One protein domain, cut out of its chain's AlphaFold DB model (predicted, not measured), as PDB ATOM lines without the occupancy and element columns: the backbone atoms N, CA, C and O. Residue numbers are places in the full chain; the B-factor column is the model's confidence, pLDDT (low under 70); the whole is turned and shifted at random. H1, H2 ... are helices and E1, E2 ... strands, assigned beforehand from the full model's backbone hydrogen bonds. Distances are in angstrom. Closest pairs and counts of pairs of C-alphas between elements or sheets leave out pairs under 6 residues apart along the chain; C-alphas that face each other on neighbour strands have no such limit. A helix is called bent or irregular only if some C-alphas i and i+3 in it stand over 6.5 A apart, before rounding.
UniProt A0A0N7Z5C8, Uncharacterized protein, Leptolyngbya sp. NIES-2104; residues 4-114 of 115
ATOM      1  N   ASP A   4     -26.783  19.735  54.146       95.44
ATOM      2  CA  ASP A   4     -26.392  20.982  54.805       95.44
ATOM      3  C   ASP A   4     -25.018  20.870  55.477       95.44
ATOM      4  O   ASP A   4     -24.169  21.738  55.281       95.44
ATOM      5  N   THR A   5     -24.726  19.751  56.148       96.00
ATOM      6  CA  THR A   5     -23.386  19.478  56.690       96.00
ATOM      7  C   THR A   5     -22.330  19.431  55.579       96.00
ATOM      8  O   THR A   5     -21.213  19.912  55.763       96.00
ATOM      9  N   LEU A   6     -22.661  18.881  54.405       95.31
ATOM     10  CA  LEU A   6     -21.739  18.857  53.264       95.31
ATOM     11  C   LEU A   6     -21.466  20.265  52.718       95.31
ATOM     12  O   LEU A   6     -20.318  20.583  52.395       95.31
ATOM     13  N   LYS A   7     -22.489  21.127  52.650       95.19
ATOM     14  CA  LYS A   7     -22.326  22.534  52.254       95.19
ATOM     15  C   LYS A   7     -21.454  23.297  53.242       95.19
ATOM     16  O   LYS A   7     -20.540  23.999  52.814       95.19
ATOM     17  N   GLU A   8     -21.696  23.139  54.540       95.50
ATOM     18  CA  GLU A   8     -20.895  23.778  55.588       95.50
ATOM     19  C   GLU A   8     -19.427  23.347  55.516       95.50
ATOM     20  O   GLU A   8     -18.532  24.194  55.478       95.50
ATOM     21  N   LEU A   9     -19.164  22.041  55.390       96.38
ATOM     22  CA  LEU A   9     -17.805  21.523  55.218       96.38
ATOM     23  C   LEU A   9     -17.135  22.079  53.958       96.38
ATOM     24  O   LEU A   9     -15.975  22.484  54.007       96.38
ATOM     25  N   LEU A  10     -17.854  22.150  52.836       93.94
ATOM     26  CA  LEU A  10     -17.319  22.719  51.601       93.94
ATOM     27  C   LEU A  10     -16.963  24.205  51.760       93.94
ATOM     28  O   LEU A  10     -15.953  24.651  51.212       93.94
ATOM     29  N   ILE A  11     -17.766  24.973  52.501       94.62
ATOM     30  CA  ILE A  11     -17.474  26.378  52.806       94.62
ATOM     31  C   ILE A  11     -16.187  26.475  53.629       94.62
ATOM     32  O   ILE A  11     -15.281  27.211  53.239       94.62
ATOM     33  N   VAL A  12     -16.062  25.692  54.704       95.44
ATOM     34  CA  VAL A  12     -14.858  25.679  55.553       95.44
ATOM     35  C   VAL A  12     -13.617  25.302  54.741       95.44
ATOM     36  O   VAL A  12     -12.605  25.999  54.801       95.44
ATOM     37  N   LEU A  13     -13.699  24.257  53.912       94.81
ATOM     38  CA  LEU A  13     -12.591  23.833  53.050       94.81
ATOM     39  C   LEU A  13     -12.178  24.926  52.056       94.81
ATOM     40  O   LEU A  13     -10.984  25.147  51.853       94.81
ATOM     41  N   LYS A  14     -13.140  25.647  51.467       94.19
ATOM     42  CA  LYS A  14     -12.852  26.787  50.583       94.19
ATOM     43  C   LYS A  14     -12.178  27.931  51.335       94.19
ATOM     44  O   LYS A  14     -11.224  28.493  50.812       94.19
ATOM     45  N   VAL A  15     -12.617  28.254  52.551       93.88
ATOM     46  CA  VAL A  15     -11.989  29.301  53.376       93.88
ATOM     47  C   VAL A  15     -10.534  28.937  53.700       93.88
ATOM     48  O   VAL A  15      -9.628  29.752  53.506       93.88
ATOM     49  N   LEU A  16     -10.288  27.692  54.113       93.94
ATOM     50  CA  LEU A  16      -8.941  27.195  54.407       93.94
ATOM     51  C   LEU A  16      -8.040  27.228  53.164       93.94
ATOM     52  O   LEU A  16      -6.955  27.805  53.202       93.94
ATOM     53  N   ALA A  17      -8.509  26.687  52.036       93.38
ATOM     54  CA  ALA A  17      -7.759  26.695  50.780       93.38
ATOM     55  C   ALA A  17      -7.519  28.119  50.246       93.38
ATOM     56  O   ALA A  17      -6.444  28.428  49.733       93.38
ATOM     57  N   GLY A  18      -8.508  29.004  50.388       93.06
ATOM     58  CA  GLY A  18      -8.446  30.400  49.962       93.06
ATOM     59  C   GLY A  18      -7.375  31.207  50.689       93.06
ATOM     60  O   GLY A  18      -6.838  32.152  50.107       93.06
ATOM     61  N   SER A  19      -7.037  30.822  51.922       92.81
ATOM     62  CA  SER A  19      -6.067  31.519  52.775       92.81
ATOM     63  C   SER A  19      -4.628  31.376  52.276       92.81
ATOM     64  O   SER A  19      -3.845  32.314  52.404       92.81
ATOM     65  N   ASN A  20      -4.294  30.242  51.652       93.31
ATOM     66  CA  ASN A  20      -2.984  29.998  51.052       93.31
ATOM     67  C   ASN A  20      -3.133  29.296  49.690       93.31
ATOM     68  O   ASN A  20      -3.037  28.069  49.611       93.31
ATOM     69  N   PRO A  21      -3.415  30.043  48.608       96.19
ATOM     70  CA  PRO A  21      -3.546  29.456  47.289       96.19
ATOM     71  C   PRO A  21      -2.212  28.842  46.829       96.19
ATOM     72  O   PRO A  21      -1.141  29.370  47.125       96.19
ATOM     73  N   PRO A  22      -2.260  27.761  46.041       95.62
ATOM     74  CA  PRO A  22      -1.091  26.930  45.751       95.62
ATOM     75  C   PRO A  22      -0.065  27.558  44.799       95.62
ATOM     76  O   PRO A  22       1.011  26.992  44.625       95.62
ATOM     77  N   ASN A  23      -0.383  28.684  44.147       95.94
ATOM     78  CA  ASN A  23       0.438  29.287  43.094       95.94
ATOM     79  C   ASN A  23       0.893  28.261  42.037       95.94
ATOM     80  O   ASN A  23       2.090  28.095  41.779       95.94
ATOM     81  N   TRP A  24      -0.064  27.548  41.430       96.31
ATOM     82  CA  TRP A  24       0.235  26.568  40.381       96.31
ATOM     83  C   TRP A  24       1.094  27.183  39.275       96.31
ATOM     84  O   TRP A  24       0.952  28.358  38.944       96.31
ATOM     85  N   GLN A  25       1.954  26.381  38.657       94.69
ATOM     86  CA  GLN A  25       2.765  26.827  37.525       94.69
ATOM     87  C   GLN A  25       2.378  26.075  36.257       94.69
ATOM     88  O   GLN A  25       2.128  24.865  36.293       94.69
ATOM     89  N   ARG A  26       2.288  26.797  35.141       95.00
ATOM     90  CA  ARG A  26       1.998  26.254  33.808       95.00
ATOM     91  C   ARG A  26       2.865  26.953  32.754       95.00
ATOM     92  O   ARG A  26       3.213  28.111  32.971       95.00
ATOM     93  N   PRO A  27       3.175  26.294  31.622       94.12
ATOM     94  CA  PRO A  27       3.857  26.938  30.498       94.12
ATOM     95  C   PRO A  27       3.112  28.183  30.015       94.12
ATOM     96  O   PRO A  27       1.875  28.197  30.028       94.12
ATOM     97  N   LEU A  28       3.841  29.202  29.547       94.62
ATOM     98  CA  LEU A  28       3.239  30.471  29.129       94.62
ATOM     99  C   LEU A  28       2.255  30.270  27.971       94.62
ATOM    100  O   LEU A  28       1.139  30.791  27.999       94.62
ATOM    101  N   LYS A  29       2.628  29.418  27.008       94.75
ATOM    102  CA  LYS A  29       1.805  29.070  25.839       94.75
ATOM    103  C   LYS A  29       0.421  28.512  26.193       94.75
ATOM    104  O   LYS A  29      -0.501  28.627  25.396       94.75
ATOM    105  N   ASN A  30       0.258  27.934  27.385       96.44
ATOM    106  CA  ASN A  30      -1.005  27.326  27.791       96.44
ATOM    107  C   ASN A  30      -2.037  28.363  28.247       96.44
ATOM    108  O   ASN A  30      -3.191  27.994  28.426       96.44
ATOM    109  N   TYR A  31      -1.653  29.623  28.476       97.44
ATOM    110  CA  TYR A  31      -2.523  30.619  29.107       97.44
ATOM    111  C   TYR A  31      -3.857  30.821  28.373       97.44
ATOM    112  O   TYR A  31      -4.912  30.770  29.006       97.44
ATOM    113  N   LYS A  32      -3.821  31.025  27.051       95.81
ATOM    114  CA  LYS A  32      -5.012  31.392  26.267       95.81
ATOM    115  C   LYS A  32      -6.068  30.281  26.228       95.81
ATOM    116  O   LYS A  32      -7.258  30.569  26.218       95.81
ATOM    117  N   GLU A  33      -5.622  29.030  26.248       95.94
ATOM    118  CA  GLU A  33      -6.462  27.832  26.119       95.94
ATOM    119  C   GLU A  33      -6.603  27.075  27.447       95.94
ATOM    120  O   GLU A  33      -7.064  25.933  27.486       95.94
ATOM    121  N   PHE A  34      -6.169  27.678  28.558       97.88
ATOM    122  CA  PHE A  34      -6.177  27.003  29.844       97.88
ATOM    123  C   PHE A  34      -7.607  26.730  30.315       97.88
ATOM    124  O   PHE A  34      -8.405  27.645  30.517       97.88
ATOM    125  N   ASP A  35      -7.902  25.458  30.570       97.62
ATOM    126  CA  ASP A  35      -9.143  25.045  31.213       97.62
ATOM    127  C   ASP A  35      -9.082  25.315  32.726       97.62
ATOM    128  O   ASP A  35      -8.514  24.548  33.509       97.62
ATOM    129  N   TRP A  36      -9.691  26.428  33.130       98.06
ATOM    130  CA  TRP A  36      -9.757  26.899  34.514       98.06
ATOM    131  C   TRP A  36     -10.504  25.948  35.458       98.06
ATOM    132  O   TRP A  36     -10.217  25.932  36.660       98.06
ATOM    133  N   SER A  37     -11.392  25.100  34.930       97.38
ATOM    134  CA  SER A  37     -12.122  24.122  35.741       97.38
ATOM    135  C   SER A  37     -11.193  23.063  36.346       97.38
ATOM    136  O   SER A  37     -11.443  22.596  37.457       97.38
ATOM    137  N   LYS A  38     -10.048  22.775  35.703       96.62
ATOM    138  CA  LYS A  38      -9.029  21.825  36.198       96.62
ATOM    139  C   LYS A  38      -8.394  22.229  37.523       96.62
ATOM    140  O   LYS A  38      -7.778  21.396  38.180       96.62
ATOM    141  N   ILE A  39      -8.508  23.499  37.899       96.44
ATOM    142  CA  ILE A  39      -8.049  24.008  39.194       96.44
ATOM    143  C   ILE A  39      -9.211  24.448  40.093       96.44
ATOM    144  O   ILE A  39      -8.988  25.074  41.127       96.44
ATOM    145  N   GLY A  40     -10.454  24.144  39.707       96.19
ATOM    146  CA  GLY A  40     -11.659  24.565  40.421       96.19
ATOM    147  C   GLY A  40     -11.904  26.075  40.377       96.19
ATOM    148  O   GLY A  40     -12.542  26.612  41.282       96.19
ATOM    149  N   ALA A  41     -11.360  26.776  39.377       98.25
ATOM    150  CA  ALA A  41     -11.562  28.208  39.187       98.25
ATOM    151  C   ALA A  41     -12.597  28.473  38.086       98.25
ATOM    152  O   ALA A  41     -12.699  27.730  37.110       98.25
ATOM    153  N   THR A  42     -13.331  29.572  38.219       98.50
ATOM    154  CA  THR A  42     -14.360  29.982  37.257       98.50
ATOM    155  C   THR A  42     -14.003  31.343  36.662       98.50
ATOM    156  O   THR A  42     -13.912  32.316  37.416       98.50
ATOM    157  N   PRO A  43     -13.796  31.455  35.337       98.44
ATOM    158  CA  PRO A  43     -13.640  32.742  34.670       98.44
ATOM    159  C   PRO A  43     -14.873  33.623  34.839       98.44
ATOM    160  O   PRO A  43     -15.997  33.161  34.673       98.44
ATOM    161  N   ILE A  44     -14.652  34.898  35.154       98.50
ATOM    162  CA  ILE A  44     -15.725  35.898  35.301       98.50
ATOM    163  C   ILE A  44     -15.508  37.143  34.431       98.50
ATOM    164  O   ILE A  44     -16.369  38.012  34.371       98.50
ATOM    165  N   SER A  45     -14.351  37.263  33.776       98.50
ATOM    166  CA  SER A  45     -14.062  38.322  32.807       98.50
ATOM    167  C   SER A  45     -12.946  37.877  31.864       98.50
ATOM    168  O   SER A  45     -12.065  37.110  32.266       98.50
ATOM    169  N   GLN A  46     -12.986  38.354  30.621       98.25
ATOM    170  CA  GLN A  46     -11.994  38.090  29.582       98.25
ATOM    171  C   GLN A  46     -11.892  39.274  28.614       98.25
ATOM    172  O   GLN A  46     -12.833  40.058  28.495       98.25
ATOM    173  N   ASP A  47     -10.761  39.370  27.925       97.69
ATOM    174  CA  ASP A  47     -10.531  40.254  26.783       97.69
ATOM    175  C   ASP A  47      -9.980  39.458  25.587       97.69
ATOM    176  O   ASP A  47      -9.935  38.227  25.615       97.69
ATOM    177  N   GLU A  48      -9.558  40.149  24.526       97.19
ATOM    178  CA  GLU A  48      -9.005  39.525  23.314       97.19
ATOM    179  C   GLU A  48      -7.744  38.672  23.564       97.19
ATOM    180  O   GLU A  48      -7.409  37.781  22.774       97.19
ATOM    181  N   HIS A  49      -7.062  38.899  24.691       95.81
ATOM    182  CA  HIS A  49      -5.866  38.167  25.090       95.81
ATOM    183  C   HIS A  49      -6.164  37.001  26.043       95.81
ATOM    184  O   HIS A  49      -5.263  36.214  26.320       95.81
ATOM    185  N   GLY A  50      -7.406  36.843  26.511       97.25
ATOM    186  CA  GLY A  50      -7.853  35.718  27.332       97.25
ATOM    187  C   GLY A  50      -8.489  36.145  28.654       97.25
ATOM    188  O   GLY A  50      -8.879  37.294  28.855       97.25
ATOM    189  N   VAL A  51      -8.608  35.201  29.589       98.50
ATOM    190  CA  VAL A  51      -9.256  35.425  30.892       98.50
ATOM    191  C   VAL A  51      -8.533  36.515  31.686       98.50
ATOM    192  O   VAL A  51      -7.317  36.462  31.835       98.50
ATOM    193  N   THR A  52      -9.257  37.487  32.235       98.56
ATOM    194  CA  THR A  52      -8.695  38.614  33.003       98.56
ATOM    195  C   THR A  52      -9.006  38.524  34.494       98.56
ATOM    196  O   THR A  52      -8.253  39.052  35.314       98.56
ATOM    197  N   LYS A  53     -10.093  37.839  34.869       98.75
ATOM    198  CA  LYS A  53     -10.483  37.605  36.264       98.75
ATOM    199  C   LYS A  53     -11.093  36.222  36.440       98.75
ATOM    200  O   LYS A  53     -11.878  35.777  35.601       98.75
ATOM    201  N   VAL A  54     -10.785  35.587  37.567       98.75
ATOM    202  CA  VAL A  54     -11.365  34.298  37.966       98.75
ATOM    203  C   VAL A  54     -11.818  34.324  39.415       98.75
ATOM    204  O   VAL A  54     -11.223  35.019  40.238       98.75
ATOM    205  N   VAL A  55     -12.842  33.537  39.734       98.50
ATOM    206  CA  VAL A  55     -13.225  33.211  41.109       98.50
ATOM    207  C   VAL A  55     -12.618  31.865  41.484       98.50
ATOM    208  O   VAL A  55     -12.763  30.892  40.747       98.50
ATOM    209  N   TRP A  56     -11.963  31.801  42.639       98.38
ATOM    210  CA  TRP A  56     -11.468  30.562  43.233       98.38
ATOM    211  C   TRP A  56     -11.606  30.626  44.753       98.38
ATOM    212  O   TRP A  56     -11.188  31.608  45.367       98.38
ATOM    213  N   CYS A  57     -12.221  29.604  45.354       96.88
ATOM    214  CA  CYS A  57     -12.467  29.536  46.801       96.88
ATOM    215  C   CYS A  57     -13.098  30.817  47.390       96.88
ATOM    216  O   CYS A  57     -12.718  31.267  48.463       96.88
ATOM    217  N   GLY A  58     -14.046  31.430  46.669       95.44
ATOM    218  CA  GLY A  58     -14.745  32.646  47.111       95.44
ATOM    219  C   GLY A  58     -13.981  33.957  46.896       95.44
ATOM    220  O   GLY A  58     -14.514  35.022  47.193       95.44
ATOM    221  N   HIS A  59     -12.769  33.915  46.337       97.31
ATOM    222  CA  HIS A  59     -11.967  35.106  46.071       97.31
ATOM    223  C   HIS A  59     -11.813  35.382  44.578       97.31
ATOM    224  O   HIS A  59     -11.661  34.460  43.776       97.31
ATOM    225  N   VAL A  60     -11.780  36.667  44.218       98.12
ATOM    226  CA  VAL A  60     -11.477  37.116  42.855       98.12
ATOM    227  C   VAL A  60      -9.973  37.302  42.699       98.12
ATOM    228  O   VAL A  60      -9.357  38.095  43.411       98.12
ATOM    229  N   TYR A  61      -9.396  36.611  41.723       98.62
ATOM    230  CA  TYR A  61      -8.018  36.799  41.294       98.62
ATOM    231  C   TYR A  61      -7.998  37.537  39.961       98.62
ATOM    232  O   TYR A  61      -8.773  37.228  39.058       98.62
ATOM    233  N   THR A  62      -7.102  38.512  39.840       98.62
ATOM    234  CA  THR A  62      -6.978  39.361  38.649       98.62
ATOM    235  C   THR A  62      -5.676  39.057  37.922       98.62
ATOM    236  O   THR A  62      -4.630  38.907  38.561       98.62
ATOM    237  N   ARG A  63      -5.744  38.996  36.590       98.25
ATOM    238  CA  ARG A  63      -4.593  38.848  35.701       98.25
ATOM    239  C   ARG A  63      -3.629  40.018  35.870       98.25
ATOM    240  O   ARG A  63      -4.026  41.181  35.853       98.25
ATOM    241  N   ARG A  64      -2.351  39.690  35.980       96.38
ATOM    242  CA  ARG A  64      -1.196  40.583  35.966       96.38
ATOM    243  C   ARG A  64      -0.178  40.024  34.977       96.38
ATOM    244  O   ARG A  64      -0.205  38.831  34.674       96.38
ATOM    245  N   SER A  65       0.716  40.871  34.496       93.81
ATOM    246  CA  SER A  65       1.790  40.480  33.590       93.81
ATOM    247  C   SER A  65       3.055  41.267  33.895       93.81
ATOM    248  O   SER A  65       3.005  42.336  34.504       93.81
ATOM    249  N   GLY A  66       4.191  40.726  33.476       88.12
ATOM    250  CA  GLY A  66       5.494  41.356  33.619       88.12
ATOM    251  C   GLY A  66       6.576  40.524  32.950       88.12
ATOM    252  O   GLY A  66       6.334  39.395  32.521       88.12
ATOM    253  N   GLU A  67       7.773  41.087  32.884       77.00
ATOM    254  CA  GLU A  67       8.945  40.461  32.287       77.00
ATOM    255  C   GLU A  67      10.132  40.586  33.247       77.00
ATOM    256  O   GLU A  67      10.320  41.622  33.886       77.00
ATOM    257  N   ASN A  68      10.929  39.524  33.371       67.44
ATOM    258  CA  ASN A  68      12.218  39.562  34.057       67.44
ATOM    259  C   ASN A  68      13.303  39.052  33.105       67.44
ATOM    260  O   ASN A  68      13.172  37.969  32.543       67.44
ATOM    261  N   ARG A  69      14.423  39.778  33.016       61.19
ATOM    262  CA  ARG A  69      15.610  39.410  32.228       61.19
ATOM    263  C   ARG A  69      16.130  37.980  32.480       61.19
ATOM    264  O   ARG A  69      16.733  37.408  31.583       61.19
ATOM    265  N   LYS A  70      15.909  37.406  33.670       62.06
ATOM    266  CA  LYS A  70      16.346  36.049  34.059       62.06
ATOM    267  C   LYS A  70      15.284  34.957  33.848       62.06
ATOM    268  O   LYS A  70      15.640  33.792  33.724       62.06
ATOM    269  N   PHE A  71      13.995  35.303  33.821       64.50
ATOM    270  CA  PHE A  71      12.898  34.316  33.844       64.50
ATOM    271  C   PHE A  71      11.847  34.511  32.742       64.50
ATOM    272  O   PHE A  71      10.842  33.805  32.728       64.50
ATOM    273  N   GLY A  72      12.078  35.455  31.827       80.19
ATOM    274  CA  GLY A  72      11.216  35.731  30.684       80.19
ATOM    275  C   GLY A  72       9.884  36.388  31.049       80.19
ATOM    276  O   GLY A  72       9.690  36.914  32.152       80.19
ATOM    277  N   ALA A  73       8.972  36.377  30.079       89.50
ATOM    278  CA  ALA A  73       7.613  36.873  30.227       89.50
ATOM    279  C   ALA A  73       6.777  35.951  31.128       89.50
ATOM    280  O   ALA A  73       6.877  34.723  31.070       89.50
ATOM    281  N   ALA A  74       5.910  36.550  31.942       93.94
ATOM    282  CA  ALA A  74       4.989  35.817  32.793       93.94
ATOM    283  C   ALA A  74       3.622  36.499  32.881       93.94
ATOM    284  O   ALA A  74       3.506  37.726  32.896       93.94
ATOM    285  N   ILE A  75       2.588  35.674  33.025       96.38
ATOM    286  CA  ILE A  75       1.224  36.081  33.361       96.38
ATOM    287  C   ILE A  75       0.863  35.399  34.676       96.38
ATOM    288  O   ILE A  75       1.050  34.197  34.820       96.38
ATOM    289  N   TRP A  76       0.334  36.123  35.656       97.62
ATOM    290  CA  TRP A  76      -0.112  35.512  36.914       97.62
ATOM    291  C   TRP A  76      -1.431  36.092  37.389       97.62
ATOM    292  O   TRP A  76      -1.794  37.217  37.063       97.62
ATOM    293  N   PHE A  77      -2.150  35.310  38.184       98.38
ATOM    294  CA  PHE A  77      -3.417  35.713  38.775       98.38
ATOM    295  C   PHE A  77      -3.226  35.899  40.266       98.38
ATOM    296  O   PHE A  77      -2.900  34.942  40.972       98.38
ATOM    297  N   SER A  78      -3.410  37.127  40.748       97.94
ATOM    298  CA  SER A  78      -3.224  37.461  42.158       97.94
ATOM    299  C   SER A  78      -4.403  38.213  42.760       97.94
ATOM    300  O   SER A  78      -5.224  38.808  42.055       97.94
ATOM    301  N   ARG A  79      -4.464  38.188  44.091       96.88
ATOM    302  CA  ARG A  79      -5.353  39.010  44.915       96.88
ATOM    303  C   ARG A  79      -4.565  39.635  46.061       96.88
ATOM    304  O   ARG A  79      -3.565  39.060  46.491       96.88
ATOM    305  N   ALA A  80      -5.025  40.777  46.558       94.06
ATOM    306  CA  ALA A  80      -4.488  41.350  47.787       94.06
ATOM    307  C   ALA A  80      -4.850  40.463  48.994       94.06
ATOM    308  O   ALA A  80      -5.904  39.816  49.018       94.06
ATOM    309  N   ASN A  81      -3.966  40.431  49.985       92.19
ATOM    310  CA  ASN A  81      -4.102  39.677  51.225       92.19
ATOM    311  C   ASN A  81      -3.698  40.536  52.428       92.19
ATOM    312  O   ASN A  81      -2.846  40.161  53.229       92.19
ATOM    313  N   GLY A  82      -4.307  41.718  52.509       86.88
ATOM    314  CA  GLY A  82      -3.995  42.706  53.534       86.88
ATOM    315  C   GLY A  82      -2.682  43.443  53.282       86.88
ATOM    316  O   GLY A  82      -2.066  43.335  52.215       86.88
ATOM    317  N   LYS A  83      -2.288  44.228  54.280       82.62
ATOM    318  CA  LYS A  83      -1.044  44.995  54.292       82.62
ATOM    319  C   LYS A  83       0.007  44.251  55.115       82.62
ATOM    320  O   LYS A  83      -0.329  43.650  56.133       82.62
ATOM    321  N   GLY A  84       1.240  44.249  54.633       73.38
ATOM    322  CA  GLY A  84       2.414  43.803  55.368       73.38
ATOM    323  C   GLY A  84       2.948  44.891  56.293       73.38
ATOM    324  O   GLY A  84       2.368  45.973  56.424       73.38
ATOM    325  N   GLU A  85       4.075  44.596  56.936       70.12
ATOM    326  CA  GLU A  85       4.816  45.590  57.709       70.12
ATOM    327  C   GLU A  85       5.351  46.672  56.756       70.12
ATOM    328  O   GLU A  85       5.991  46.358  55.757       70.12
ATOM    329  N   GLY A  86       5.045  47.944  57.032       75.12
ATOM    330  CA  GLY A  86       5.469  49.072  56.189       75.12
ATOM    331  C   GLY A  86       4.455  49.558  55.144       75.12
ATOM    332  O   GLY A  86       4.839  50.283  54.235       75.12
ATOM    333  N   ASP A  87       3.171  49.204  55.272       76.00
ATOM    334  CA  ASP A  87       2.067  49.634  54.382       76.00
ATOM    335  C   ASP A  87       2.065  49.003  52.972       76.00
ATOM    336  O   ASP A  87       1.153  49.243  52.174       76.00
ATOM    337  N   GLU A  88       3.023  48.124  52.670       83.62
ATOM    338  CA  GLU A  88       3.048  47.378  51.412       83.62
ATOM    339  C   GLU A  88       1.904  46.358  51.342       83.62
ATOM    340  O   GLU A  88       1.592  45.659  52.304       83.62
ATOM    341  N   THR A  89       1.242  46.242  50.191       85.62
ATOM    342  CA  THR A  89       0.162  45.256  50.024       85.62
ATOM    343  C   THR A  89       0.744  43.871  49.761       85.62
ATOM    344  O   THR A  89       1.422  43.660  48.757       85.62
ATOM    345  N   ASN A  90       0.395  42.901  50.605       89.25
ATOM    346  CA  ASN A  90       0.735  41.503  50.376       89.25
ATOM    347  C   ASN A  90      -0.174  40.919  49.296       89.25
ATOM    348  O   ASN A  90      -1.390  41.106  49.324       89.25
ATOM    349  N   TYR A  91       0.398  40.169  48.356       93.62
ATOM    350  CA  TYR A  91      -0.359  39.519  47.288       93.62
ATOM    351  C   TYR A  91      -0.194  38.006  47.330       93.62
ATOM    352  O   TYR A  91       0.917  37.488  47.398       93.62
ATOM    353  N   LEU A  92      -1.311  37.299  47.189       96.06
ATOM    354  CA  LEU A  92      -1.336  35.853  47.000       96.06
ATOM    355  C   LEU A  92      -1.548  35.533  45.522       96.06
ATOM    356  O   LEU A  92      -2.372  36.172  44.862       96.06
ATOM    357  N   LYS A  93      -0.822  34.537  45.006       97.19
ATOM    358  CA  LYS A  93      -0.925  34.077  43.613       97.19
ATOM    359  C   LYS A  93      -1.661  32.743  43.543       97.19
ATOM    360  O   LYS A  93      -1.330  31.810  44.262       97.19
ATOM    361  N   LEU A  94      -2.633  32.651  42.641       98.31
ATOM    362  CA  LEU A  94      -3.360  31.414  42.359       98.31
ATOM    363  C   LEU A  94      -2.598  30.525  41.380       98.31
ATOM    364  O   LEU A  94      -2.402  29.336  41.617       98.31
ATOM    365  N   ILE A  95      -2.183  31.123  40.269       98.19
ATOM    366  CA  ILE A  95      -1.509  30.451  39.167       98.19
ATOM    367  C   ILE A  95      -0.586  31.443  38.462       98.19
ATOM    368  O   ILE A  95      -0.904  32.631  38.347       98.19
ATOM    369  N   THR A  96       0.548  30.939  37.987       96.75
ATOM    370  CA  THR A  96       1.524  31.648  37.164       96.75
ATOM    371  C   THR A  96       1.762  30.860  35.875       96.75
ATOM    372  O   THR A  96       2.155  29.694  35.905       96.75
ATOM    373  N   PHE A  97       1.543  31.515  34.742       95.94
ATOM    374  CA  PHE A  97       1.927  31.066  33.413       95.94
ATOM    375  C   PHE A  97       3.283  31.671  33.079       95.94
ATOM    376  O   PHE A  97       3.411  32.889  32.955       95.94
ATOM    377  N   LYS A  98       4.300  30.824  32.989       93.12
ATOM    378  CA  LYS A  98       5.661  31.202  32.620       93.12
ATOM    379  C   LYS A  98       6.358  29.987  32.040       93.12
ATOM    380  O   LYS A  98       6.048  28.854  32.418       93.12
ATOM    381  N   ASP A  99       7.316  30.223  31.165       88.62
ATOM    382  CA  ASP A  99       8.199  29.149  30.743       88.62
ATOM    383  C   ASP A  99       9.260  28.905  31.819       88.62
ATOM    384  O   ASP A  99       9.609  29.785  32.612       88.62
ATOM    385  N   SER A 100       9.695  27.652  31.923       73.69
ATOM    386  CA  SER A 100      10.760  27.298  32.858       73.69
ATOM    387  C   SER A 100      12.066  27.793  32.257       73.69
ATOM    388  O   SER A 100      12.386  27.424  31.132       73.69
ATOM    389  N   ALA A 101      12.795  28.639  32.982       71.19
ATOM    390  CA  ALA A 101      14.191  28.881  32.651       71.19
ATOM    391  C   ALA A 101      14.984  27.605  32.946       71.19
ATOM    392  O   ALA A 101      14.655  26.885  33.897       71.19
ATOM    393  N   ASP A 102      16.018  27.340  32.152       71.69
ATOM    394  CA  ASP A 102      16.950  26.262  32.456       71.69
ATOM    395  C   ASP A 102      17.541  26.470  33.852       71.69
ATOM    396  O   ASP A 102      17.829  27.596  34.276       71.69
ATOM    397  N   ALA A 103      17.679  25.371  34.594       79.50
ATOM    398  CA  ALA A 103      18.307  25.423  35.899       79.50
ATOM    399  C   ALA A 103      19.761  25.876  35.729       79.50
ATOM    400  O   ALA A 103      20.511  25.308  34.934       79.50
ATOM    401  N   GLU A 104      20.161  26.891  36.492       83.12
ATOM    402  CA  GLU A 104      21.570  27.258  36.576       83.12
ATOM    403  C   GLU A 104      22.362  26.081  37.153       83.12
ATOM    404  O   GLU A 104      21.888  25.362  38.039       83.12
ATOM    405  N   SER A 105      23.580  25.884  36.648       88.50
ATOM    406  CA  SER A 105      24.481  24.856  37.159       88.50
ATOM    407  C   SER A 105      24.690  25.013  38.666       88.50
ATOM    408  O   SER A 105      24.841  26.127  39.175       88.50
ATOM    409  N   LEU A 106      24.752  23.883  39.378       91.50
ATOM    410  CA  LEU A 106      25.117  23.892  40.791       91.50
ATOM    411  C   LEU A 106      26.539  24.455  40.949       91.50
ATOM    412  O   LEU A 106      27.441  24.013  40.235       91.50
ATOM    413  N   PRO A 107      26.775  25.381  41.892       92.69
ATOM    414  CA  PRO A 107      28.124  25.824  42.212       92.69
ATOM    415  C   PRO A 107      29.011  24.665  42.684       92.69
ATOM    416  O   PRO A 107      28.551  23.781  43.409       92.69
ATOM    417  N   ASP A 108      30.307  24.720  42.371       94.19
ATOM    418  CA  ASP A 108      31.270  23.657  42.698       94.19
ATOM    419  C   ASP A 108      31.264  23.242  44.178       94.19
ATOM    420  O   ASP A 108      31.405  22.063  44.498       94.19
ATOM    421  N   TYR A 109      31.089  24.193  45.101       94.00
ATOM    422  CA  TYR A 109      31.067  23.904  46.540       94.00
ATOM    423  C   TYR A 109      29.837  23.077  46.962       94.00
ATOM    424  O   TYR A 109      29.935  22.258  47.878       94.00
ATOM    425  N   VAL A 110      28.703  23.240  46.267       93.94
ATOM    426  CA  VAL A 110      27.493  22.433  46.482       93.94
ATOM    427  C   VAL A 110      27.747  21.022  45.977       93.94
ATOM    428  O   VAL A 110      27.527  20.065  46.710       93.94
ATOM    429  N   VAL A 111      28.305  20.889  44.768       95.38
ATOM    430  CA  VAL A 111      28.645  19.586  44.172       95.38
ATOM    431  C   VAL A 111      29.624  18.803  45.053       95.38
ATOM    432  O   VAL A 111      29.466  17.597  45.224       95.38
ATOM    433  N   ARG A 112      30.614  19.475  45.657       92.19
ATOM    434  CA  ARG A 112      31.555  18.849  46.605       92.19
ATOM    435  C   ARG A 112      30.872  18.320  47.867       92.19
ATOM    436  O   ARG A 112      31.333  17.319  48.395       92.19
ATOM    437  N   SER A 113      29.795  18.964  48.314       90.81
ATOM    438  CA  SER A 113      29.032  18.574  49.510       90.81
ATOM    439  C   SER A 113      28.027  17.438  49.262       90.81
ATOM    440  O   SER A 113      27.393  16.979  50.204       90.81
ATOM    441  N   LEU A 114      27.851  17.003  48.006       89.56
ATOM    442  CA  LEU A 114      26.995  15.864  47.632       89.56
ATOM    443  C   LEU A 114      27.734  14.512  47.654       89.56
ATOM    444  O   LEU A 114      27.126  13.490  47.339       89.56
TER     445      LEU A 114
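Overview. This is residues 4 to 114 of the 115 residues of an uncharacterized protein of Leptolyngbya sp. NIES-2104 (UniProt A0A0N7Z5C8). One strongly twisted, curled sheet of six strands, with E5 and E6 sharply bent, makes the body; residues 4 to 9 of helix H1 stick out at one end of the longest axis, and a tail, residues 103 to 114 with H3 in it, sticks out at the other. Printed are 111 residues, with three named helices and six named strands in the order H1 E1 H2 E2 E3 E4 E5 E6 H3. The sheet, E1 E6 E5 E4 E3 E2, is mixed, and so is the class, helices and strands. The whole is loose, radius of gyration of the C-alphas 17.6 A, and spans 59 by 37 by 33 A.

Arrangement. Start at H1, residues 4 to 19, which only grazes the sheet with residues 14 to 19. Edge strand E1, residues 24 to 26, is parallel to E6, residues 89 to 98 (N 24 to O 94, 2.9 A). H2, residues 36 to 39, only grazes the sheet; the closest C-alphas of it and E2, residues 42 to 47, are 36 and 42, 6.2 A. E2, E3 (50 to 56), E4 (59 to 68), E5 (72 to 83) and E6 form a meander of hairpins, each strand the antiparallel neighbour of the one before: look at N 44 and O 53, 2.9 A, N 61 and O 54, 2.8 A, N 64 and O 76, 2.8 A, and N 94 and O 77, 2.8 A. E5 bends by 68 degrees at residue 79, E6 by 75 degrees at residue 94. H3, residues 108 to 112, is not on the sheet. Every O i to N i+4 pair is within hydrogen-bond range in H1 and H3; H2 is too short for one.

Along the chain. Find C-alpha 4 at (-26.392, 20.982, 54.805); H1 runs 23.0 A from there. E5 begins at (11.216, 35.731, 30.684) and runs 28.2 A; E4 runs 27.4 A and E6 23.0 A. H3 ends at (31.555, 18.849, 46.605).

Size, cuts and confidence. The C-alphas farthest apart, Asp 4 and Asp 108, are 59.0 A apart. The printed part has no cut, and no link is long. Residues 68 to 71 are under pLDDT 70.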